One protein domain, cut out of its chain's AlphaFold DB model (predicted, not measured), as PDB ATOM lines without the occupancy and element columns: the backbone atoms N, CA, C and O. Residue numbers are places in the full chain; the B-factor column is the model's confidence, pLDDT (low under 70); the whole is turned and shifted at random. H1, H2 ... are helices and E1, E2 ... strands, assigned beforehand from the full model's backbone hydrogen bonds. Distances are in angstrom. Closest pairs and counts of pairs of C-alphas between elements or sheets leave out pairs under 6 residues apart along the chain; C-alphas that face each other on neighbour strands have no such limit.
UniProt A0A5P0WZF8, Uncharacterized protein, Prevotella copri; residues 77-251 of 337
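Overview. This is residues 77 to 251 of the 337 residues of an uncharacterized protein of Prevotella copri (UniProt A0A5P0WZF8). Two twisted sheets lie partly face to face with their strands crossed, in an elongated body with E3 and E4 at one end and the short helix H1 at the other. The first sheet is folded back on itself, leaf E4 E3 E2 facing leaf E7 E6 E5 with E1 as the hinge. The printed part has 175 residues, with 13 named strands, E1 to E13, and then H1; the class is mostly strand. The first sheet is mixed, in the order E4 E3 E2 E1 E7 E6 E5, and the second, E8 to E13, is branched and antiparallel. The whole is compact, with a radius of gyration of the C-alphas of 17.7 A and spans of 61 by 35 by 31 A.

Along the chain. E1, residues 77 to 87, begins at C-alpha 77 (170.933, 59.366, 106.059), spans 27.9 A and bends by 76 degrees at residue 84. E2, residues 96 to 112, spans 41.4 A and bends by 61 degrees at residue 106. E3 is residues 117 to 122, E4 130 to 133, E5 144 to 148, E6 153 to 157, E7 163 to 167 and E8 172 to 177. E9, residues 180 to 188, spans 26.0 A, and E10, residues 205 to 212, spans 23.2 A. E11, residues 218 to 221, runs on into E12, residues 224 to 227, at 49 degrees. E13 is residues 231 to 234, and H1, residues 243 to 251, ends at C-alpha 251 (157.134, 22.948, 83.275).

Arrangement. E1 E2 E3 E4, E5 E6 E7 and E8 E9 E10 E11 are meanders, each strand the antiparallel neighbour of the one before. N 99 and O 84 of the hairpin E1 and E2 are 3.1 A apart, within hydrogen-bond range. E1 and E7 are parallel, with N 81 and O 164 at 2.8 A. The two sheets form a sandwich, two sheets face to face, with strands at 54 degrees; the closest C-alphas of E6 and E8, Ser 153 and Val 174, are 6.5 A apart. E9 lies on one side of E10, with N 183 and O 210 at 2.8 A; E11 and E12 lie on the other side, with N 211 and O 220 at 2.8 A and N 207 and O 226 at 2.9 A. H1 only grazes this sheet; its closest C-alphas to E13, Tyr 246 and Ile 233, are 6.6 A apart. In H1 every O i to N i+4 pair is within hydrogen-bond range.

Size, cuts and confidence. The two C-alphas farthest apart, those of Ala 114 and Ala 245, are 60.9 A apart. The printed part has no cut. The link E9 to E10, residues 189 to 204, is long. The mean pLDDT of the printed part is 89.6; residues 87 to 94, 125 and 168 to 169 are under 70.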
ATOM      1  N   ASN A  77     171.594  59.854 107.269       95.88
ATOM      2  CA  ASN A  77     170.933  59.366 106.059       95.88
ATOM      3  C   ASN A  77     171.887  58.467 105.266       95.88
ATOM      4  O   ASN A  77     172.771  58.974 104.574       95.88
ATOM      5  N   LEU A  78     171.689  57.159 105.368       95.94
ATOM      6  CA  LEU A  78     172.460  56.141 104.664       95.94
ATOM      7  C   LEU A  78     171.699  55.650 103.432       95.94
ATOM      8  O   LEU A  78     170.463  55.568 103.428       95.94
ATOM      9  N   LYS A  79     172.447  55.317 102.383       94.25
ATOM     10  CA  LYS A  79     171.918  54.592 101.225       94.25
ATOM     11  C   LYS A  79     171.744  53.125 101.596       94.25
ATOM     12  O   LYS A  79     172.676  52.549 102.151       94.25
ATOM     13  N   SER A  80     170.586  52.537 101.302       91.94
ATOM     14  CA  SER A  80     170.403  51.096 101.483       91.94
ATOM     15  C   SER A  80     170.918  50.345 100.264       91.94
ATOM     16  O   SER A  80     170.654  50.753  99.133       91.94
ATOM     17  N   PHE A  81     171.603  49.240 100.507       90.62
ATOM     18  CA  PHE A  81     172.035  48.295  99.494       90.62
ATOM     19  C   PHE A  81     171.519  46.900  99.811       90.62
ATOM     20  O   PHE A  81     171.441  46.483 100.970       90.62
ATOM     21  N   ASP A  82     171.202  46.178  98.748       85.06
ATOM     22  CA  ASP A  82     170.629  44.848  98.814       85.06
ATOM     23  C   ASP A  82     171.478  43.953  97.897       85.06
ATOM     24  O   ASP A  82     171.914  44.379  96.823       85.06
ATOM     25  N   PHE A  83     171.725  42.709  98.302       83.44
ATOM     26  CA  PHE A  83     172.338  41.719  97.416       83.44
ATOM     27  C   PHE A  83     171.244  40.965  96.672       83.44
ATOM     28  O   PHE A  83     170.190  40.699  97.248       83.44
ATOM     29  N   GLY A  84     171.481  40.574  95.424       80.25
ATOM     30  CA  GLY A  84     170.508  39.789  94.673       80.25
ATOM     31  C   GLY A  84     170.877  39.554  93.219       80.25
ATOM     32  O   GLY A  84     172.047  39.629  92.837       80.25
ATOM     33  N   LEU A  85     169.844  39.239  92.439       78.81
ATOM     34  CA  LEU A  85     169.926  39.133  90.989       78.81
ATOM     35  C   LEU A  85     169.771  40.503  90.351       78.81
ATOM     36  O   LEU A  85     169.007  41.349  90.824       78.81
ATOM     37  N   TYR A  86     170.420  40.669  89.215       72.81
ATOM     38  CA  TYR A  86     170.148  41.759  88.304       72.81
ATOM     39  C   TYR A  86     170.048  41.230  86.884       72.81
ATOM     40  O   TYR A  86     170.851  40.411  86.437       72.81
ATOM     41  N   ASN A  87     169.029  41.727  86.187       64.69
ATOM     42  CA  ASN A  87     168.859  41.493  84.764       64.69
ATOM     43  C   ASN A  87     169.725  42.524  84.045       64.69
ATOM     44  O   ASN A  87     169.454  43.725  84.127       64.69
ATOM     45  N   GLY A  88     170.802  42.064  83.419       55.78
ATOM     46  CA  GLY A  88     171.837  42.938  82.892       55.78
ATOM     47  C   GLY A  88     172.292  42.544  81.498       55.78
ATOM     48  O   GLY A  88     173.178  41.713  81.362       55.78
ATOM     49  N   ASP A  89     171.796  43.248  80.481       51.84
ATOM     50  CA  ASP A  89     172.665  44.018  79.592       51.84
ATOM     51  C   ASP A  89     171.938  45.281  79.072       51.84
ATOM     52  O   ASP A  89     170.711  45.393  79.097       51.84
ATOM     53  N   ALA A  90     172.698  46.273  78.595       44.41
ATOM     54  CA  ALA A  90     172.150  47.482  77.966       44.41
ATOM     55  C   ALA A  90     171.479  47.212  76.597       44.41
ATOM     56  O   ALA A  90     170.965  48.140  75.970       44.41
ATOM     57  N   ALA A  91     171.514  45.963  76.121       50.94
ATOM     58  CA  ALA A  91     170.912  45.503  74.876       50.94
ATOM     59  C   ALA A  91     169.547  44.812  75.090       50.94
ATOM     60  O   ALA A  91     168.888  44.483  74.104       50.94
ATOM     61  N   GLY A  92     169.089  44.667  76.340       51.19
ATOM     62  CA  GLY A  92     167.811  44.051  76.694       51.19
ATOM     63  C   GLY A  92     167.827  42.522  76.702       51.19
ATOM     64  O   GLY A  92     166.756  41.924  76.612       51.19
ATOM     65  N   ASN A  93     168.998  41.886  76.780       57.00
ATOM     66  CA  ASN A  93     169.079  40.445  76.973       57.00
ATOM     67  C   ASN A  93     168.865  40.102  78.450       57.00
ATOM     68  O   ASN A  93     169.451  40.687  79.356       57.00
ATOM     69  N   ASP A  94     168.010  39.111  78.655       67.25
ATOM     70  CA  ASP A  94     167.595  38.495  79.914       67.25
ATOM     71  C   ASP A  94     168.729  37.732  80.654       67.25
ATOM     72  O   ASP A  94     168.497  36.672  81.238       67.25
ATOM     73  N   SER A  95     169.984  38.191  80.581       77.06
ATOM     74  CA  SER A  95     171.093  37.621  81.356       77.06
ATOM     75  C   SER A  95     170.951  37.963  82.834       77.06
ATOM     76  O   SER A  95     170.553  39.070  83.194       77.06
ATOM     77  N   ILE A  96     171.304  36.996  83.679       78.81
ATOM     78  CA  ILE A  96     171.305  37.145  85.130       78.81
ATOM     79  C   ILE A  96     172.740  37.259  85.606       78.81
ATOM     80  O   ILE A  96     173.532  36.340  85.400       78.81
ATOM     81  N   ASP A  97     173.013  38.332  86.332       78.81
ATOM     82  CA  ASP A  97     174.232  38.499  87.106       78.81
ATOM     83  C   ASP A  97     173.891  38.677  88.603       78.81
ATOM     84  O   ASP A  97     172.751  38.977  88.977       78.81
ATOM     85  N   PHE A  98     174.876  38.447  89.476       81.25
ATOM     86  CA  PHE A  98     174.712  38.426  90.936       81.25
ATOM     87  C   PHE A  98     175.612  39.424  91.652       81.25
ATOM     88  O   PHE A  98     176.816  39.465  91.399       81.25
ATOM     89  N   GLY A  99     175.089  40.169  92.625       81.62
ATOM     90  CA  GLY A  99     175.881  41.135  93.401       81.62
ATOM     91  C   GLY A  99     175.045  42.192  94.115       81.62
ATOM     92  O   GLY A  99     173.931  41.892  94.538       81.62
ATOM     93  N   GLU A 100     175.584  43.404  94.252       83.50
ATOM     94  CA  GLU A 100     174.981  44.496  95.027       83.50
ATOM     95  C   GLU A 100     174.190  45.492  94.170       83.50
ATOM     96  O   GLU A 100     174.600  45.845  93.065       83.50
ATOM     97  N   ASN A 101     173.071  45.980  94.707       79.44
ATOM     98  CA  ASN A 101     172.262  47.041  94.114       79.44
ATOM     99  C   ASN A 101     171.932  48.115  95.149       79.44
ATOM    100  O   ASN A 101     171.528  47.798  96.269       79.44
ATOM    101  N   GLU A 102     172.036  49.386  94.747       85.44
ATOM    102  CA  GLU A 102     171.472  50.487  95.533       85.44
ATOM    103  C   GLU A 102     169.946  50.354  95.507       85.44
ATOM    104  O   GLU A 102     169.308  50.397  94.450       85.44
ATOM    105  N   SER A 103     169.359  50.183  96.682       80.69
ATOM    106  CA  SER A 103     167.917  50.160  96.857       80.69
ATOM    107  C   SER A 103     167.356  51.568  96.682       80.69
ATOM    108  O   SER A 103     168.004  52.570  96.993       80.69
ATOM    109  N   SER A 104     166.094  51.684  96.264       80.62
ATOM    110  CA  SER A 104     165.404  52.977  96.348       80.62
ATOM    111  C   SER A 104     165.195  53.420  97.803       80.62
ATOM    112  O   SER A 104     164.863  54.582  98.061       80.62
ATOM    113  N   LEU A 105     165.362  52.494  98.753       82.44
ATOM    114  CA  LEU A 105     165.280  52.725 100.182       82.44
ATOM    115  C   LEU A 105     166.449  53.580 100.686       82.44
ATOM    116  O   LEU A 105     167.621  53.308 100.430       82.44
ATOM    117  N   LYS A 106     166.123  54.592 101.487       89.50
ATOM    118  CA  LYS A 106     167.094  55.323 102.308       89.50
ATOM    119  C   LYS A 106     166.788  55.061 103.769       89.50
ATOM    120  O   LYS A 106     165.621  54.954 104.134       89.50
ATOM    121  N   CYS A 107     167.811  54.987 104.604       93.06
ATOM    122  CA  CYS A 107     167.637  54.742 106.031       93.06
ATOM    123  C   CYS A 107     168.216  55.903 106.827       93.06
ATOM    124  O   CYS A 107     169.400  56.209 106.702       93.06
ATOM    125  N   LEU A 108     167.400  56.527 107.672       95.88
ATOM    126  CA  LEU A 108     167.900  57.398 108.723       95.88
ATOM    127  C   LEU A 108     168.325  56.521 109.904       95.88
ATOM    128  O   LEU A 108     167.498  55.889 110.558       95.88
ATOM    129  N   VAL A 109     169.628  56.475 110.162       97.12
ATOM    130  CA  VAL A 109     170.229  55.725 111.265       97.12
ATOM    131  C   VAL A 109     170.684  56.685 112.349       97.12
ATOM    132  O   VAL A 109     171.468  57.600 112.092       97.12
ATOM    133  N   GLN A 110     170.201  56.474 113.568       97.88
ATOM    134  CA  GLN A 110     170.506  57.312 114.723       97.88
ATOM    135  C   GLN A 110     170.937  56.443 115.896       97.88
ATOM    136  O   GLN A 110     170.295  55.443 116.194       97.88
ATOM    137  N   ALA A 111     172.009  56.838 116.571       98.00
ATOM    138  CA  ALA A 111     172.496  56.181 117.772       98.00
ATOM    139  C   ALA A 111     172.262  57.072 118.993       98.00
ATOM    140  O   ALA A 111     172.445  58.289 118.928       98.00
ATOM    141  N   ASP A 112     171.888  56.452 120.105       97.69
ATOM    142  CA  ASP A 112     171.736  57.098 121.401       97.69
ATOM    143  C   ASP A 112     172.520  56.312 122.456       97.69
ATOM    144  O   ASP A 112     172.109  55.237 122.901       97.69
ATOM    145  N   THR A 113     173.667  56.855 122.869       96.38
ATOM    146  CA  THR A 113     174.518  56.243 123.898       96.38
ATOM    147  C   THR A 113     173.970  56.378 125.316       96.38
ATOM    148  O   THR A 113     174.406  55.643 126.199       96.38
ATOM    149  N   ALA A 114     172.989  57.251 125.566       95.75
ATOM    150  CA  ALA A 114     172.338  57.325 126.873       95.75
ATOM    151  C   ALA A 114     171.382  56.144 127.081       95.75
ATOM    152  O   ALA A 114     171.297  55.597 128.183       95.75
ATOM    153  N   THR A 115     170.685  55.730 126.019       97.19
ATOM    154  CA  THR A 115     169.786  54.565 126.046       97.19
ATOM    155  C   THR A 115     170.444  53.277 125.547       97.19
ATOM    156  O   THR A 115     169.886  52.199 125.743       97.19
ATOM    157  N   ASN A 116     171.646  53.365 124.970       97.81
ATOM    158  CA  ASN A 116     172.350  52.279 124.287       97.81
ATOM    159  C   ASN A 116     171.510  51.633 123.179       97.81
ATOM    160  O   ASN A 116     171.409  50.403 123.095       97.81
ATOM    161  N   THR A 117     170.886  52.466 122.348       98.25
ATOM    162  CA  THR A 117     170.041  52.011 121.240       98.25
ATOM    163  C   THR A 117     170.404  52.666 119.915       98.25
ATOM    164  O   THR A 117     170.903  53.789 119.860       98.25
ATOM    165  N   MET A 118     170.152  51.937 118.834       97.75
ATOM    166  CA  MET A 118     170.199  52.407 117.461       97.75
ATOM    167  C   MET A 118     168.796  52.347 116.872       97.75
ATOM    168  O   MET A 118     168.137  51.308 116.920       97.75
ATOM    169  N   THR A 119     168.370  53.443 116.267       96.75
ATOM    170  CA  THR A 119     167.142  53.532 115.492       96.75
ATOM    171  C   THR A 119     167.485  53.499 114.013       96.75
ATOM    172  O   THR A 119     168.391  54.207 113.575       96.75
ATOM    173  N   ILE A 120     166.754  52.697 113.246       94.62
ATOM    174  CA  ILE A 120     166.821  52.658 111.786       94.62
ATOM    175  C   ILE A 120     165.419  52.949 111.270       94.62
ATOM    176  O   ILE A 120     164.507  52.132 111.418       94.62
ATOM    177  N   GLU A 121     165.257  54.138 110.702       93.50
ATOM    178  CA  GLU A 121     164.019  54.631 110.113       93.50
ATOM    179  C   GLU A 121     164.117  54.545 108.583       93.50
ATOM    180  O   GLU A 121     164.867  55.305 107.961       93.50
ATOM    181  N   PRO A 122     163.409  53.599 107.950       90.44
ATOM    182  CA  PRO A 122     163.419  53.458 106.502       90.44
ATOM    183  C   PRO A 122     162.542  54.541 105.839       90.44
ATOM    184  O   PRO A 122     161.497  54.914 106.360       90.44
ATOM    185  N   SER A 123     162.924  55.028 104.655       88.19
ATOM    186  CA  SER A 123     162.241  56.136 103.959       88.19
ATOM    187  C   SER A 123     160.855  55.795 103.406       88.19
ATOM    188  O   SER A 123     160.146  56.684 102.940       88.19
ATOM    189  N   TYR A 124     160.485  54.515 103.392       77.94
ATOM    190  CA  TYR A 124     159.187  54.030 102.934       77.94
ATOM    191  C   TYR A 124     158.382  53.506 104.126       77.94
ATOM    192  O   TYR A 124     158.808  52.563 104.787       77.94
ATOM    193  N   GLU A 125     157.180  54.053 104.335       66.31
ATOM    194  CA  GLU A 125     156.325  53.774 105.506       66.31
ATOM    195  C   GLU A 125     155.906  52.302 105.673       66.31
ATOM    196  O   GLU A 125     155.526  51.888 106.765       66.31
ATOM    197  N   ILE A 126     155.972  51.493 104.608       75.75
ATOM    198  CA  ILE A 126     155.655  50.057 104.680       75.75
ATOM    199  C   ILE A 126     156.685  49.259 105.494       75.75
ATOM    200  O   ILE A 126     156.382  48.152 105.942       75.75
ATOM    201  N   TRP A 127     157.885  49.809 105.699       76.50
ATOM    202  CA  TRP A 127     158.937  49.200 106.501       76.50
ATOM    203  C   TRP A 127     158.927  49.808 107.905       76.50
ATOM    204  O   TRP A 127     159.137  51.013 108.050       76.50
ATOM    205  N   PRO A 128     158.688  49.009 108.958       82.94
ATOM    206  CA  PRO A 128     158.580  49.549 110.300       82.94
ATOM    207  C   PRO A 128     159.930  50.065 110.795       82.94
ATOM    208  O   PRO A 128     160.975  49.459 110.544       82.94
ATOM    209  N   LEU A 129     159.873  51.139 111.582       90.06
ATOM    210  CA  LEU A 129     160.975  51.602 112.417       90.06
ATOM    211  C   LEU A 129     161.591  50.428 113.189       90.06
ATOM    212  O   LEU A 129     160.878  49.672 113.859       90.06
ATOM    213  N   LYS A 130     162.916  50.304 113.143       91.94
ATOM    214  CA  LYS A 130     163.660  49.346 113.966       91.94
ATOM    215  C   LYS A 130     164.371  50.081 115.087       91.94
ATOM    216  O   LYS A 130     165.049  51.071 114.843       91.94
ATOM    217  N   ILE A 131     164.232  49.559 116.302       95.31
ATOM    218  CA  ILE A 131     164.987  49.994 117.478       95.31
ATOM    219  C   ILE A 131     165.787  48.786 117.953       95.31
ATOM    220  O   ILE A 131     165.211  47.745 118.271       95.31
ATOM    221  N   ILE A 132     167.107  48.918 117.960       96.50
ATOM    222  CA  ILE A 132     168.068  47.843 118.204       96.50
ATOM    223  C   ILE A 132     168.896  48.239 119.421       96.50
ATOM    224  O   ILE A 132     169.468  49.326 119.446       96.50
ATOM    225  N   ALA A 133     168.980  47.388 120.441       98.00
ATOM    226  CA  ALA A 133     169.905  47.648 121.539       98.00
ATOM    227  C   ALA A 133     171.341  47.379 121.069       98.00
ATOM    228  O   ALA A 133     171.591  46.386 120.389       98.00
ATOM    229  N   PHE A 134     172.308  48.208 121.468       98.25
ATOM    230  CA  PHE A 134     173.701  48.036 121.033       98.25
ATOM    231  C   PHE A 134     174.277  46.661 121.378       98.25
ATOM    232  O   PHE A 134     175.043  46.109 120.601       98.25
ATOM    233  N   LYS A 135     173.855  46.077 122.505       97.50
ATOM    234  CA  LYS A 135     174.257  44.727 122.931       97.50
ATOM    235  C   LYS A 135     173.831  43.607 121.970       97.50
ATOM    236  O   LYS A 135     174.371  42.511 122.063       97.50
ATOM    237  N   ASP A 136     172.833  43.860 121.123       97.44
ATOM    238  CA  ASP A 136     172.308  42.890 120.162       97.44
ATOM    239  C   ASP A 136     172.997  43.040 118.790       97.44
ATOM    240  O   ASP A 136     172.825  42.193 117.914       97.44
ATOM    241  N   ILE A 137     173.800  44.097 118.603       98.00
ATOM    242  CA  ILE A 137     174.654  44.283 117.429       98.00
ATOM    243  C   ILE A 137     175.924  43.459 117.631       98.00
ATOM    244  O   ILE A 137     176.669  43.656 118.590       98.00
ATOM    245  N   VAL A 138     176.196  42.549 116.701       97.50
ATOM    246  CA  VAL A 138     177.401  41.723 116.714       97.50
ATOM    247  C   VAL A 138     178.477  42.395 115.871       97.50
ATOM    248  O   VAL A 138     178.254  42.695 114.702       97.50
ATOM    249  N   CYS A 139     179.660  42.599 116.446       97.56
ATOM    250  CA  CYS A 139     180.827  43.132 115.746       97.56
ATOM    251  C   CYS A 139     181.993  42.139 115.883       97.56
ATOM    252  O   CYS A 139     182.724  42.177 116.876       97.56
ATOM    253  N   PRO A 140     182.128  41.190 114.939       95.25
ATOM    254  CA  PRO A 140     183.095  40.103 115.059       95.25
ATOM    255  C   PRO A 140     184.534  40.555 114.797       95.25
ATOM    256  O   PRO A 140     185.458  39.874 115.224       95.25
ATOM    257  N   ASN A 141     184.727  41.660 114.073       95.38
ATOM    258  CA  ASN A 141     186.028  42.162 113.646       95.38
ATOM    259  C   ASN A 141     185.953  43.649 113.256       95.38
ATOM    260  O   ASN A 141     184.930  44.311 113.401       95.38
ATOM    261  N   GLN A 142     187.066  44.168 112.746       95.38
ATOM    262  CA  GLN A 142     187.242  45.553 112.307       95.38
ATOM    263  C   GLN A 142     186.657  45.886 110.922       95.38
ATOM    264  O   GLN A 142     186.927  46.977 110.408       95.38
ATOM    265  N   TYR A 143     185.942  44.951 110.291       96.75
ATOM    266  CA  TYR A 143     185.406  45.100 108.936       96.75
ATOM    267  C   TYR A 143     183.896  45.308 108.934       96.75
ATOM    268  O   TYR A 143     183.404  46.106 108.138       96.75
ATOM    269  N   CYS A 144     183.167  44.670 109.857       97.50
ATOM    270  CA  CYS A 144     181.719  44.802 109.903       97.50
ATOM    271  C   CYS A 144     181.101  44.764 111.304       97.50
ATOM    272  O   CYS A 144     181.676  44.286 112.288       97.50
ATOM    273  N   ALA A 145     179.860  45.237 111.370       97.94
ATOM    274  CA  ALA A 145     178.919  44.930 112.436       97.94
ATOM    275  C   ALA A 145     177.560  44.579 111.834       97.94
ATOM    276  O   ALA A 145     177.210  45.058 110.756       97.94
ATOM    277  N   TYR A 146     176.779  43.747 112.513       97.19
ATOM    278  CA  TYR A 146     175.496  43.296 111.991       97.19
ATOM    279  C   TYR A 146     174.471  43.009 113.085       97.19
ATOM    280  O   TYR A 146     174.800  42.781 114.248       97.19
ATOM    281  N   TYR A 147     173.206  42.989 112.682       95.31
ATOM    282  CA  TYR A 147     172.068  42.612 113.511       95.31
ATOM    283  C   TYR A 147     171.093  41.765 112.694       95.31
ATOM    284  O   TYR A 147     170.686  42.172 111.602       95.31
ATOM    285  N   PHE A 148     170.692  40.616 113.248       92.12
ATOM    286  CA  PHE A 148     169.709  39.703 112.660       92.12
ATOM    287  C   PHE A 148     168.610  39.395 113.680       92.12
ATOM    288  O   PHE A 148     168.908  38.975 114.796       92.12
ATOM    289  N   ASP A 149     167.344  39.518 113.281       86.50
ATOM    290  CA  ASP A 149     166.192  39.119 114.113       86.50
ATOM    291  C   ASP A 149     165.365  37.974 113.508       86.50
ATOM    292  O   ASP A 149     164.247  37.689 113.939       86.50
ATOM    293  N   GLY A 150     165.925  37.316 112.491       79.19
ATOM    294  CA  GLY A 150     165.281  36.247 111.731       79.19
ATOM    295  C   GLY A 150     164.309  36.735 110.655       79.19
ATOM    296  O   GLY A 150     163.947  35.938 109.796       79.19
ATOM    297  N   LYS A 151     163.916  38.015 110.662       78.56
ATOM    298  CA  LYS A 151     163.084  38.635 109.616       78.56
ATOM    299  C   LYS A 151     163.847  39.670 108.812       78.56
ATOM    300  O   LYS A 151     163.675  39.776 107.606       78.56
ATOM    301  N   SER A 152     164.661  40.449 109.503       83.75
ATOM    302  CA  SER A 152     165.446  41.529 108.950       83.75
ATOM    303  C   SER A 152     166.917  41.264 109.215       83.75
ATOM    304  O   SER A 152     167.302  40.801 110.293       83.75
ATOM    305  N   SER A 153     167.731  41.590 108.221       90.12
ATOM    306  CA  SER A 153     169.180  41.589 108.348       90.12
ATOM    307  C   SER A 153     169.716  42.973 108.065       90.12
ATOM    308  O   SER A 153     169.321  43.583 107.076       90.12
ATOM    309  N   ILE A 154     170.581  43.465 108.947       93.69
ATOM    310  CA  ILE A 154     171.264  44.748 108.812       93.69
ATOM    311  C   ILE A 154     172.755  44.492 108.956       93.69
ATOM    312  O   ILE A 154     173.174  43.867 109.933       93.69
ATOM    313  N   ILE A 155     173.541  44.973 108.002       96.06
ATOM    314  CA  ILE A 155     174.996  44.852 107.997       96.06
ATOM    315  C   ILE A 155     175.599  46.226 107.698       96.06
ATOM    316  O   ILE A 155     175.179  46.928 106.778       96.06
ATOM    317  N   PHE A 156     176.594  46.594 108.493       97.06
ATOM    318  CA  PHE A 156     177.446  47.757 108.305       97.06
ATOM    319  C   PHE A 156     178.821  47.255 107.874       97.06
ATOM    320  O   PHE A 156     179.497  46.611 108.676       97.06
ATOM    321  N   PHE A 157     179.231  47.544 106.640       97.06
ATOM    322  CA  PHE A 157     180.605  47.333 106.183       97.06
ATOM    323  C   PHE A 157     181.385  48.637 106.359       97.06
ATOM    324  O   PHE A 157     181.009  49.684 105.829       97.06
ATOM    325  N   PHE A 158     182.434  48.620 107.178       96.12
ATOM    326  CA  PHE A 158     183.100  49.846 107.631       96.12
ATOM    327  C   PHE A 158     183.991  50.502 106.569       96.12
ATOM    328  O   PHE A 158     184.350  51.670 106.711       96.12
ATOM    329  N   ASP A 159     184.337  49.782 105.507       93.25
ATOM    330  CA  ASP A 159     185.002  50.297 104.307       93.25
ATOM    331  C   ASP A 159     184.031  50.987 103.328       93.25
ATOM    332  O   ASP A 159     184.476  51.661 102.399       93.25
ATOM    333  N   ARG A 160     182.717  50.894 103.581       93.75
ATOM    334  CA  ARG A 160     181.629  51.500 102.799       93.75
ATOM    335  C   ARG A 160     180.891  52.601 103.581       93.75
ATOM    336  O   ARG A 160     179.704  52.476 103.894       93.75
ATOM    337  N   PRO A 161     181.564  53.704 103.962       94.00
ATOM    338  CA  PRO A 161     180.939  54.752 104.763       94.00
ATOM    339  C   PRO A 161     179.763  55.397 104.017       94.00
ATOM    340  O   PRO A 161     179.903  55.860 102.888       94.00
ATOM    341  N   GLY A 162     178.609  55.484 104.684       93.50
ATOM    342  CA  GLY A 162     177.380  56.031 104.096       93.50
ATOM    343  C   GLY A 162     176.435  54.985 103.488       93.50
ATOM    344  O   GLY A 162     175.345  55.358 103.045       93.50
ATOM    345  N   GLU A 163     176.814  53.704 103.496       95.38
ATOM    346  CA  GLU A 163     176.055  52.598 102.897       95.38
ATOM    347  C   GLU A 163     175.660  51.568 103.956       95.38
ATOM    348  O   GLU A 163     176.514  51.059 104.680       95.38
ATOM    349  N   ILE A 164     174.373  51.243 104.051       94.81
ATOM    350  CA  ILE A 164     173.844  50.207 104.943       94.81
ATOM    351  C   ILE A 164     173.282  49.067 104.109       94.81
ATOM    352  O   ILE A 164     172.540  49.301 103.161       94.81
ATOM    353  N   TYR A 165     173.593  47.832 104.478       93.12
ATOM    354  CA  TYR A 165     173.095  46.672 103.754       93.12
ATOM    355  C   TYR A 165     171.914  46.097 104.503       93.12
ATOM    356  O   TYR A 165     172.044  45.709 105.670       93.12
ATOM    357  N   THR A 166     170.754  46.073 103.853       87.44
ATOM    358  CA  THR A 166     169.531  45.592 104.486       87.44
ATOM    359  C   THR A 166     168.857  44.505 103.662       87.44
ATOM    360  O   THR A 166     168.762  44.567 102.445       87.44
ATOM    361  N   SER A 167     168.373  43.479 104.351       81.94
ATOM    362  CA  SER A 167     167.373  42.555 103.820       81.94
ATOM    363  C   SER A 167     166.192  42.655 104.754       81.94
ATOM    364  O   SER A 167     166.171  41.995 105.794       81.94
ATOM    365  N   LEU A 168     165.256  43.551 104.455       66.75
ATOM    366  CA  LEU A 168     164.110  43.779 105.332       66.75
ATOM    367  C   LEU A 168     162.963  42.792 105.052       66.75
ATOM    368  O   LEU A 168     162.093  42.610 105.899       66.75
ATOM    369  N   ASN A 169     162.998  42.123 103.902       67.19
ATOM    370  CA  ASN A 169     162.002  41.205 103.368       67.19
ATOM    371  C   ASN A 169     162.453  39.745 103.540       67.19
ATOM    372  O   ASN A 169     163.634  39.425 103.440       67.19
ATOM    373  N   GLU A 170     161.492  38.838 103.735       74.94
ATOM    374  CA  GLU A 170     161.738  37.409 104.009       74.94
ATOM    375  C   GLU A 170     162.294  36.620 102.796       74.94
ATOM    376  O   GLU A 170     162.525  35.416 102.902       74.94
ATOM    377  N   VAL A 171     162.560  37.294 101.666       84.75
ATOM    378  CA  VAL A 171     163.113  36.723 100.416       84.75
ATOM    379  C   VAL A 171     164.532  36.187 100.596       84.75
ATOM    380  O   VAL A 171     164.956  35.302  99.853       84.75
ATOM    381  N   VAL A 172     165.285  36.736 101.556       89.38
ATOM    382  CA  VAL A 172     166.686  36.374 101.794       89.38
ATOM    383  C   VAL A 172     166.891  36.044 103.260       89.38
ATOM    384  O   VAL A 172     166.609  36.837 104.156       89.38
ATOM    385  N   THR A 173     167.424  34.855 103.514       91.25
ATOM    386  CA  THR A 173     167.913  34.471 104.835       91.25
ATOM    387  C   THR A 173     169.414  34.713 104.894       91.25
ATOM    388  O   THR A 173     170.165  34.090 104.144       91.25
ATOM    389  N   VAL A 174     169.863  35.561 105.819       92.38
ATOM    390  CA  VAL A 174     171.289  35.834 106.039       92.38
ATOM    391  C   VAL A 174     171.788  35.080 107.269       92.38
ATOM    392  O   VAL A 174     171.146  35.074 108.320       92.38
ATOM    393  N   LYS A 175     172.945  34.426 107.148       92.88
ATOM    394  CA  LYS A 175     173.626  33.743 108.256       92.88
ATOM    395  C   LYS A 175     175.108  34.086 108.264       92.88
ATOM    396  O   LYS A 175     175.767  33.970 107.237       92.88
ATOM    397  N   LYS A 176     175.653  34.423 109.434       94.06
ATOM    398  CA  LYS A 176     177.104  34.560 109.631       94.06
ATOM    399  C   LYS A 176     177.766  33.178 109.719       94.06
ATOM    400  O   LYS A 176     177.234  32.276 110.367       94.06
ATOM    401  N   ASN A 177     178.934  33.026 109.105       92.75
ATOM    402  CA  ASN A 177     179.864  31.910 109.277       92.75
ATOM    403  C   ASN A 177     181.314  32.432 109.431       92.75
ATOM    404  O   ASN A 177     181.542  33.640 109.526       92.75
ATOM    405  N   GLU A 178     182.295  31.524 109.449       92.12
ATOM    406  CA  GLU A 178     183.724  31.859 109.594       92.12
ATOM    407  C   GLU A 178     184.303  32.682 108.433       92.12
ATOM    408  O   GLU A 178     185.249  33.432 108.636       92.12
ATOM    409  N   LYS A 179     183.750  32.553 107.223       92.12
ATOM    410  CA  LYS A 179     184.212  33.253 106.015       92.12
ATOM    411  C   LYS A 179     183.501  34.581 105.764       92.12
ATOM    412  O   LYS A 179     183.945  35.332 104.909       92.12
ATOM    413  N   GLY A 180     182.395  34.842 106.460       95.62
ATOM    414  CA  GLY A 180     181.561  36.012 106.231       95.62
ATOM    415  C   GLY A 180     180.076  35.702 106.377       95.62
ATOM    416  O   GLY A 180     179.658  35.075 107.353       95.62
ATOM    417  N   PHE A 181     179.277  36.126 105.408       95.25
ATOM    418  CA  PHE A 181     177.831  35.983 105.350       95.25
ATOM    419  C   PHE A 181     177.424  35.028 104.227       95.25
ATOM    420  O   PHE A 181     177.807  35.191 103.073       95.25
ATOM    421  N   ASN A 182     176.602  34.038 104.567       94.81
ATOM    422  CA  ASN A 182     175.871  33.226 103.604       94.81
ATOM    423  C   ASN A 182     174.466  33.798 103.444       94.81
ATOM    424  O   ASN A 182     173.719  33.896 104.423       94.81
ATOM    425  N   LEU A 183     174.111  34.136 102.213       93.50
ATOM    426  CA  LEU A 183     172.805  34.637 101.823       93.50
ATOM    427  C   LEU A 183     172.094  33.529 101.051       93.50
ATOM    428  O   LEU A 183     172.584  33.077 100.019       93.50
ATOM    429  N   HIS A 184     170.951  33.091 101.565       93.88
ATOM    430  CA  HIS A 184     170.078  32.130 100.902       93.88
ATOM    431  C   HIS A 184     168.835  32.853 100.400       93.88
ATOM    432  O   HIS A 184     168.016  33.308 101.201       93.88
ATOM    433  N   PHE A 185     168.713  32.957  99.085       93.12
ATOM    434  CA  PHE A 185     167.576  33.554  98.402       93.12
ATOM    435  C   PHE A 185     166.521  32.482  98.188       93.12
ATOM    436  O   PHE A 185     166.846  31.404  97.695       93.12
ATOM    437  N   HIS A 186     165.281  32.745  98.592       93.50
ATOM    438  CA  HIS A 186     164.209  31.750  98.585       93.50
ATOM    439  C   HIS A 186     162.831  32.419  98.510       93.50
ATOM    440  O   HIS A 186     162.253  32.827  99.509       93.50
ATOM    441  N   ASP A 187     162.282  32.535  97.306       93.25
ATOM    442  CA  ASP A 187     160.909  33.009  97.081       93.25
ATOM    443  C   ASP A 187     160.477  32.643  95.658       93.25
ATOM    444  O   ASP A 187     161.195  31.965  94.926       93.25
ATOM    445  N   LYS A 188     159.296  33.071  95.240       93.38
ATOM    446  CA  LYS A 188     158.842  32.995  93.860       93.38
ATOM    447  C   LYS A 188     159.821  33.704  92.933       93.38
ATOM    448  O   LYS A 188     160.353  34.763  93.269       93.38
ATOM    449  N   GLY A 189     160.008  33.150  91.739       90.94
ATOM    450  CA  GLY A 189     160.924  33.715  90.753       90.94
ATOM    451  C   GLY A 189     160.679  35.200  90.468       90.94
ATOM    452  O   GLY A 189     161.631  35.970  90.396       90.94
ATOM    453  N   ASN A 190     159.422  35.646  90.410       88.56
ATOM    454  CA  ASN A 190     159.081  37.052  90.159       88.56
ATOM    455  C   ASN A 190     159.541  37.998  91.281       88.56
ATOM    456  O   ASN A 190     159.883  39.147  91.003       88.56
ATOM    457  N   ASN A 191     159.541  37.528  92.531       87.75
ATOM    458  CA  ASN A 191     160.013  38.288  93.689       87.75
ATOM    459  C   ASN A 191     161.545  38.352  93.731       87.75
ATOM    460  O   ASN A 191     162.102  39.290  94.292       87.75
ATOM    461  N   LEU A 192     162.212  37.380  93.105       87.25
ATOM    462  CA  LEU A 192     163.665  37.333  92.938       87.25
ATOM    463  C   LEU A 192     164.155  38.001  91.641       87.25
ATOM    464  O   LEU A 192     165.353  38.010  91.389       87.25
ATOM    465  N   GLY A 193     163.258  38.558  90.818       83.69
ATOM    466  CA  GLY A 193     163.617  39.235  89.565       83.69
ATOM    467  C   GLY A 193     163.780  38.320  88.342       83.69
ATOM    468  O   GLY A 193     164.234  38.779  87.299       83.69
ATOM    469  N   LEU A 194     163.372  37.049  88.428       88.19
ATOM    470  CA  LEU A 194     163.493  36.031  87.371       88.19
ATOM    471  C   LEU A 194     162.412  36.143  86.284       88.19
ATOM    472  O   LEU A 194     161.709  35.177  85.989       88.19
ATOM    473  N   TYR A 195     162.256  37.319  85.684       85.75
ATOM    474  CA  TYR A 195     161.166  37.601  84.736       85.75
ATOM    475  C   TYR A 195     161.281  36.872  83.394       85.75
ATOM    476  O   TYR A 195     160.291  36.768  82.676       85.75
ATOM    477  N   SER A 196     162.454  36.330  83.079       87.88
ATOM    478  CA  SER A 196     162.712  35.545  81.867       87.88
ATOM    479  C   SER A 196     162.163  34.111  81.956       87.88
ATOM    480  O   SER A 196     162.178  33.367  80.976       87.88
ATOM    481  N   LEU A 197     161.684  33.699  83.137       90.81
ATOM    482  CA  LEU A 197     160.917  32.468  83.304       90.81
ATOM    483  C   LEU A 197     159.515  32.616  82.699       90.81
ATOM    484  O   LEU A 197     158.973  33.709  82.560       90.81
ATOM    485  N   SER A 198     158.890  31.487  82.368       91.81
ATOM    486  CA  SER A 198     157.497  31.475  81.924       91.81
ATOM    487  C   SER A 198     156.529  31.879  83.038       91.81
ATOM    488  O   SER A 198     156.834  31.750  84.224       91.81
ATOM    489  N   GLU A 199     155.301  32.259  82.665       90.19
ATOM    490  CA  GLU A 199     154.234  32.598  83.621       90.19
ATOM    491  C   GLU A 199     153.966  31.503  84.662       90.19
ATOM    492  O   GLU A 199     153.518  31.815  85.758       90.19
ATOM    493  N   LYS A 200     154.229  30.229  84.348       90.19
ATOM    494  CA  LYS A 200     154.082  29.141  85.321       90.19
ATOM    495  C   LYS A 200     155.256  29.100  86.292       90.19
ATOM    496  O   LYS A 200     155.053  29.142  87.499       90.19
ATOM    497  N   LEU A 201     156.484  29.074  85.768       93.81
ATOM    498  CA  LEU A 201     157.681  28.913  86.595       93.81
ATOM    499  C   LEU A 201     158.022  30.163  87.407       93.81
ATOM    500  O   LEU A 201     158.630  30.051  88.465       93.81
ATOM    501  N   VAL A 202     157.608  31.349  86.964       92.00
ATOM    502  CA  VAL A 202     157.883  32.601  87.681       92.00
ATOM    503  C   VAL A 202     157.189  32.663  89.053       92.00
ATOM    504  O   VAL A 202     157.619  33.414  89.926       92.00
ATOM    505  N   PHE A 203     156.139  31.861  89.270       93.81
ATOM    506  CA  PHE A 203     155.454  31.732  90.561       93.81
ATOM    507  C   PHE A 203     155.897  30.517  91.379       93.81
ATOM    508  O   PHE A 203     155.442  30.363  92.516       93.81
ATOM    509  N   GLU A 204     156.781  29.684  90.832       95.94
ATOM    510  CA  GLU A 204     157.377  28.566  91.551       95.94
ATOM    511  C   GLU A 204     158.465  29.053  92.504       95.94
ATOM    512  O   GLU A 204     159.141  30.057  92.257       95.94
ATOM    513  N   LYS A 205     158.651  28.312  93.602       95.81
ATOM    514  CA  LYS A 205     159.723  28.593  94.559       95.81
ATOM    515  C   LYS A 205     161.074  28.453  93.856       95.81
ATOM    516  O   LYS A 205     161.381  27.390  93.312       95.81
ATOM    517  N   CYS A 206     161.861  29.514  93.906       95.56
ATOM    518  CA  CYS A 206     163.188  29.625  93.334       95.56
ATOM    519  C   CYS A 206     164.219  29.834  94.450       95.56
ATOM    520  O   CYS A 206     163.960  30.576  95.398       95.56
ATOM    521  N   GLU A 207     165.366  29.159  94.358       96.19
ATOM    522  CA  GLU A 207     166.399  29.188  95.400       96.19
ATOM    523  C   GLU A 207     167.816  29.235  94.817       96.19
ATOM    524  O   GLU A 207     168.126  28.512  93.866       96.19
ATOM    525  N   PHE A 208     168.677  30.060  95.413       95.00
ATOM    526  CA  PHE A 208     170.116  30.135  95.132       95.00
ATOM    527  C   PHE A 208     170.868  30.753  96.322       95.00
ATOM    528  O   PHE A 208     170.264  31.369  97.206       95.00
ATOM    529  N   ASN A 209     172.189  30.592  96.355       94.69
ATOM    530  CA  ASN A 209     173.043  31.100  97.426       94.69
ATOM    531  C   ASN A 209     174.099  32.090  96.927       94.69
ATOM    532  O   ASN A 209     174.590  32.003  95.801       94.69
ATOM    533  N   MET A 210     174.493  32.990  97.825       93.12
ATOM    534  CA  MET A 210     175.653  33.868  97.692       93.12
ATOM    535  C   MET A 210     176.467  33.840  98.987       93.12
ATOM    536  O   MET A 210     175.914  33.725 100.084       93.12
ATOM    537  N   GLN A 211     177.785  33.952  98.863       94.88
ATOM    538  CA  GLN A 211     178.716  34.087  99.972       94.88
ATOM    539  C   GLN A 211     179.493  35.395  99.846       94.88
ATOM    540  O   GLN A 211     180.056  35.694  98.793       94.88
ATOM    541  N   ILE A 212     179.535  36.148 100.939       94.06
ATOM    542  CA  ILE A 212     180.139  37.480 101.025       94.06
ATOM    543  C   ILE A 212     181.074  37.489 102.225       94.06
ATOM    544  O   ILE A 212     180.727  36.919 103.253       94.06
ATOM    545  N   ALA A 213     182.245  38.094 102.110       96.00
ATOM    546  CA  ALA A 213     183.202  38.242 103.192       96.00
ATOM    547  C   ALA A 213     182.797  39.339 104.189       96.00
ATOM    548  O   ALA A 213     181.837  40.085 103.989       96.00
ATOM    549  N   ASP A 214     183.534  39.431 105.297       96.06
ATOM    550  CA  ASP A 214     183.304  40.463 106.315       96.06
ATOM    551  C   ASP A 214     183.686  41.875 105.849       96.06
ATOM    552  O   ASP A 214     183.259  42.845 106.467       96.06
ATOM    553  N   ASP A 215     184.437  41.991 104.757       94.31
ATOM    554  CA  ASP A 215     184.867  43.231 104.101       94.31
ATOM    555  C   ASP A 215     184.086  43.528 102.808       94.31
ATOM    556  O   ASP A 215     184.553  44.284 101.964       94.31
ATOM    557  N   SER A 216     182.895  42.942 102.651       91.56
ATOM    558  CA  SER A 216     181.998  43.080 101.489       91.56
ATOM    559  C   SER A 216     182.424  42.364 100.197       91.56
ATOM    560  O   SER A 216     181.666  42.394  99.227       91.56
ATOM    561  N   GLU A 217     183.566  41.664 100.153       93.19
ATOM    562  CA  GLU A 217     183.965  40.923  98.945       93.19
ATOM    563  C   GLU A 217     183.009  39.749  98.658       93.19
ATOM    564  O   GLU A 217     182.743  38.911  99.519       93.19
ATOM    565  N   ILE A 218     182.507  39.639  97.424       91.94
ATOM    566  CA  ILE A 218     181.720  38.474  96.995       91.94
ATOM    567  C   ILE A 218     182.675  37.296  96.780       91.94
ATOM    568  O   ILE A 218     183.446  37.269  95.824       91.94
ATOM    569  N   LEU A 219     182.585  36.289  97.648       93.62
ATOM    570  CA  LEU A 219     183.437  35.097  97.592       93.62
ATOM    571  C   LEU A 219     182.916  34.042  96.614       93.62
ATOM    572  O   LEU A 219     183.684  33.208  96.130       93.62
ATOM    573  N   GLY A 220     181.610  34.030  96.353       91.81
ATOM    574  CA  GLY A 220     181.010  33.082  95.425       91.81
ATOM    575  C   GLY A 220     179.493  33.160  95.367       91.81
ATOM    576  O   GLY A 220     178.834  33.610  96.301       91.81
ATOM    577  N   VAL A 221     178.952  32.685  94.252       92.19
ATOM    578  CA  VAL A 221     177.518  32.587  93.968       92.19
ATOM    579  C   VAL A 221     177.236  31.222  93.361       92.19
ATOM    580  O   VAL A 221     178.111  30.642  92.713       92.19
ATOM    581  N   ASP A 222     176.038  30.692  93.588       93.75
ATOM    582  CA  ASP A 222     175.616  29.463  92.922       93.75
ATOM    583  C   ASP A 222     175.595  29.662  91.397       93.75
ATOM    584  O   ASP A 222     175.148  30.683  90.879       93.75
ATOM    585  N   ASP A 223     176.033  28.645  90.661       93.44
ATOM    586  CA  ASP A 223     176.048  28.626  89.193       93.44
ATOM    587  C   ASP A 223     174.709  28.184  88.582       93.44
ATOM    588  O   ASP A 223     174.578  28.016  87.366       93.44
ATOM    589  N   LYS A 224     173.699  27.969  89.428       94.81
ATOM    590  CA  LYS A 224     172.378  27.465  89.064       94.81
ATOM    591  C   LYS A 224     171.306  28.000  90.002       94.81
ATOM    592  O   LYS A 224     171.550  28.242  91.179       94.81
ATOM    593  N   ILE A 225     170.088  28.065  89.484       95.19
ATOM    594  CA  ILE A 225     168.888  28.429  90.232       95.19
ATOM    595  C   ILE A 225     168.025  27.188  90.384       95.19
ATOM    596  O   ILE A 225     167.688  26.539  89.391       95.19
ATOM    597  N   THR A 226     167.675  26.845  91.619       97.62
ATOM    598  CA  THR A 226     166.761  25.739  91.921       97.62
ATOM    599  C   THR A 226     165.321  26.200  91.731       97.62
ATOM    600  O   THR A 226     164.973  27.256  92.234       97.62
ATOM    601  N   ILE A 227     164.482  25.417  91.051       97.19
ATOM    602  CA  ILE A 227     163.069  25.705  90.761       97.19
ATOM    603  C   ILE A 227     162.200  24.566  91.311       97.19
ATOM    604  O   ILE A 227     162.505  23.384  91.110       97.19
ATOM    605  N   GLY A 228     161.122  24.907  92.021       94.69
ATOM    606  CA  GLY A 228     160.177  23.943  92.599       94.69
ATOM    607  C   GLY A 228     160.821  22.974  93.603       94.69
ATOM    608  O   GLY A 228     160.314  21.876  93.816       94.69
ATOM    609  N   GLY A 229     161.980  23.335  94.167       93.38
ATOM    610  CA  GLY A 229     162.738  22.535  95.140       93.38
ATOM    611  C   GLY A 229     163.450  21.290  94.591       93.38
ATOM    612  O   GLY A 229     164.042  20.549  95.374       93.38
ATOM    613  N   ALA A 230     163.399  21.026  93.280       94.00
ATOM    614  CA  ALA A 230     163.939  19.784  92.707       94.00
ATOM    615  C   ALA A 230     164.642  19.949  91.354       94.00
ATOM    616  O   ALA A 230     165.465  19.109  90.983       94.00
ATOM    617  N   TYR A 231     164.324  21.001  90.606       97.25
ATOM    618  CA  TYR A 231     164.881  21.241  89.278       97.25
ATOM    619  C   TYR A 231     165.903  22.362  89.337       97.25
ATOM    620  O   TYR A 231     165.871  23.164  90.259       97.25
ATOM    621  N   SER A 232     166.804  22.439  88.361       96.12
ATOM    622  CA  SER A 232     167.786  23.518  88.309       96.12
ATOM    623  C   SER A 232     167.996  24.033  86.896       96.12
ATOM    624  O   SER A 232     168.092  23.234  85.960       96.12
ATOM    625  N   ILE A 233     168.132  25.349  86.766       96.06
ATOM    626  CA  ILE A 233     168.535  26.031  85.535       96.06
ATOM    627  C   ILE A 233     169.924  26.636  85.777       96.06
ATOM    628  O   ILE A 233     170.064  27.409  86.726       96.06
ATOM    629  N   PRO A 234     170.955  26.294  84.983       95.56
ATOM    630  CA  PRO A 234     172.251  26.961  85.073       95.56
ATOM    631  C   PRO A 234     172.115  28.468  84.831       95.56
ATOM    632  O   PRO A 234     171.411  28.887  83.917       95.56
ATOM    633  N   VAL A 235     172.811  29.294  85.601       91.56
ATOM    634  CA  VAL A 235     172.765  30.758  85.438       91.56
ATOM    635  C   VAL A 235     173.261  31.158  84.044       91.56
ATOM    636  O   VAL A 235     172.684  32.026  83.400       91.56
ATOM    637  N   SER A 236     174.251  30.436  83.515       91.19
ATOM    638  CA  SER A 236     174.838  30.688  82.196       91.19
ATOM    639  C   SER A 236     173.875  30.530  81.014       91.19
ATOM    640  O   SER A 236     174.235  30.925  79.908       91.19
ATOM    641  N   VAL A 237     172.701  29.907  81.195       92.62
ATOM    642  CA  VAL A 237     171.724  29.758  80.100       92.62
ATOM    643  C   VAL A 237     170.700  30.889  80.051       92.62
ATOM    644  O   VAL A 237     170.000  31.014  79.045       92.62
ATOM    645  N   PHE A 238     170.601  31.727  81.085       89.88
ATOM    646  CA  PHE A 238     169.729  32.901  81.049       89.88
ATOM    647  C   PHE A 238     170.216  33.899  79.986       89.88
ATOM    648  O   PHE A 238     171.416  34.055  79.772       89.88
ATOM    649  N   GLY A 239     169.283  34.497  79.241       86.56
ATOM    650  CA  GLY A 239     169.593  35.323  78.067       86.56
ATOM    651  C   GLY A 239     170.047  34.545  76.820       86.56
ATOM    652  O   GLY A 239     170.367  35.157  75.803       86.56
ATOM    653  N   THR A 240     170.062  33.205  76.850       90.00
ATOM    654  CA  THR A 240     170.489  32.371  75.711       90.00
ATOM    655  C   THR A 240     169.318  31.626  75.046       90.00
ATOM    656  O   THR A 240     168.293  31.375  75.687       90.00
ATOM    657  N   PRO A 241     169.468  31.164  73.785       92.19
ATOM    658  CA  PRO A 241     168.472  30.318  73.116       92.19
ATOM    659  C   PRO A 241     168.232  28.947  73.772       92.19
ATOM    660  O   PRO A 241     167.321  28.232  73.356       92.19
ATOM    661  N   GLU A 242     169.040  28.552  74.760       94.50
ATOM    662  CA  GLU A 242     168.895  27.272  75.464       94.50
ATOM    663  C   GLU A 242     167.836  27.326  76.576       94.50
ATOM    664  O   GLU A 242     167.210  26.304  76.874       94.50
ATOM    665  N   LEU A 243     167.583  28.506  77.161       93.19
ATOM    666  CA  LEU A 243     166.651  28.685  78.280       93.19
ATOM    667  C   LEU A 243     165.243  28.105  78.016       93.19
ATOM    668  O   LEU A 243     164.739  27.383  78.884       93.19
ATOM    669  N   PRO A 244     164.608  28.307  76.838       94.25
ATOM    670  CA  PRO A 244     163.283  27.748  76.563       94.25
ATOM    671  C   PRO A 244     163.212  26.220  76.681       94.25
ATOM    672  O   PRO A 244     162.183  25.683  77.091       94.25
ATOM    673  N   ALA A 245     164.296  25.501  76.365       94.94
ATOM    674  CA  ALA A 245     164.331  24.045  76.488       94.94
ATOM    675  C   ALA A 245     164.334  23.596  77.960       94.94
ATOM    676  O   ALA A 245     163.655  22.626  78.311       94.94
ATOM    677  N   TYR A 246     165.045  24.321  78.832       96.69
ATOM    678  CA  TYR A 246     165.000  24.101  80.280       96.69
ATOM    679  C   TYR A 246     163.610  24.400  80.842       96.69
ATOM    680  O   TYR A 246     163.055  23.554  81.544       96.69
ATOM    681  N   ILE A 247     163.025  25.548  80.481       95.25
ATOM    682  CA  ILE A 247     161.672  25.938  80.900       95.25
ATOM    683  C   ILE A 247     160.666  24.852  80.516       95.25
ATOM    684  O   ILE A 247     159.986  24.322  81.391       95.25
ATOM    685  N   ALA A 248     160.630  24.438  79.247       93.06
ATOM    686  CA  ALA A 248     159.673  23.439  78.773       93.06
ATOM    687  C   ALA A 248     159.815  22.093  79.508       93.06
ATOM    688  O   ALA A 248     158.818  21.450  79.849       93.06
ATOM    689  N   LYS A 249     161.055  21.667  79.783       93.50
ATOM    690  CA  LYS A 249     161.332  20.435  80.530       93.50
ATOM    691  C   LYS A 249     160.835  20.519  81.974       93.50
ATOM    692  O   LYS A 249     160.222  19.567  82.452       93.50
ATOM    693  N   ILE A 250     161.108  21.627  82.662       95.94
ATOM    694  CA  ILE A 250     160.730  21.821  84.067       95.94
ATOM    695  C   ILE A 250     159.215  21.998  84.189       95.94
ATOM    696  O   ILE A 250     158.599  21.336  85.018       95.94
ATOM    697  N   GLU A 251     158.590  22.793  83.319       93.06
ATOM    698  CA  GLU A 251     157.134  22.948  83.275       93.06
ATOM    699  C   GLU A 251     156.421  21.623  83.034       93.06
ATOM    700  O   GLU A 251     155.440  21.330  83.707       93.06
TER     701      GLU A 251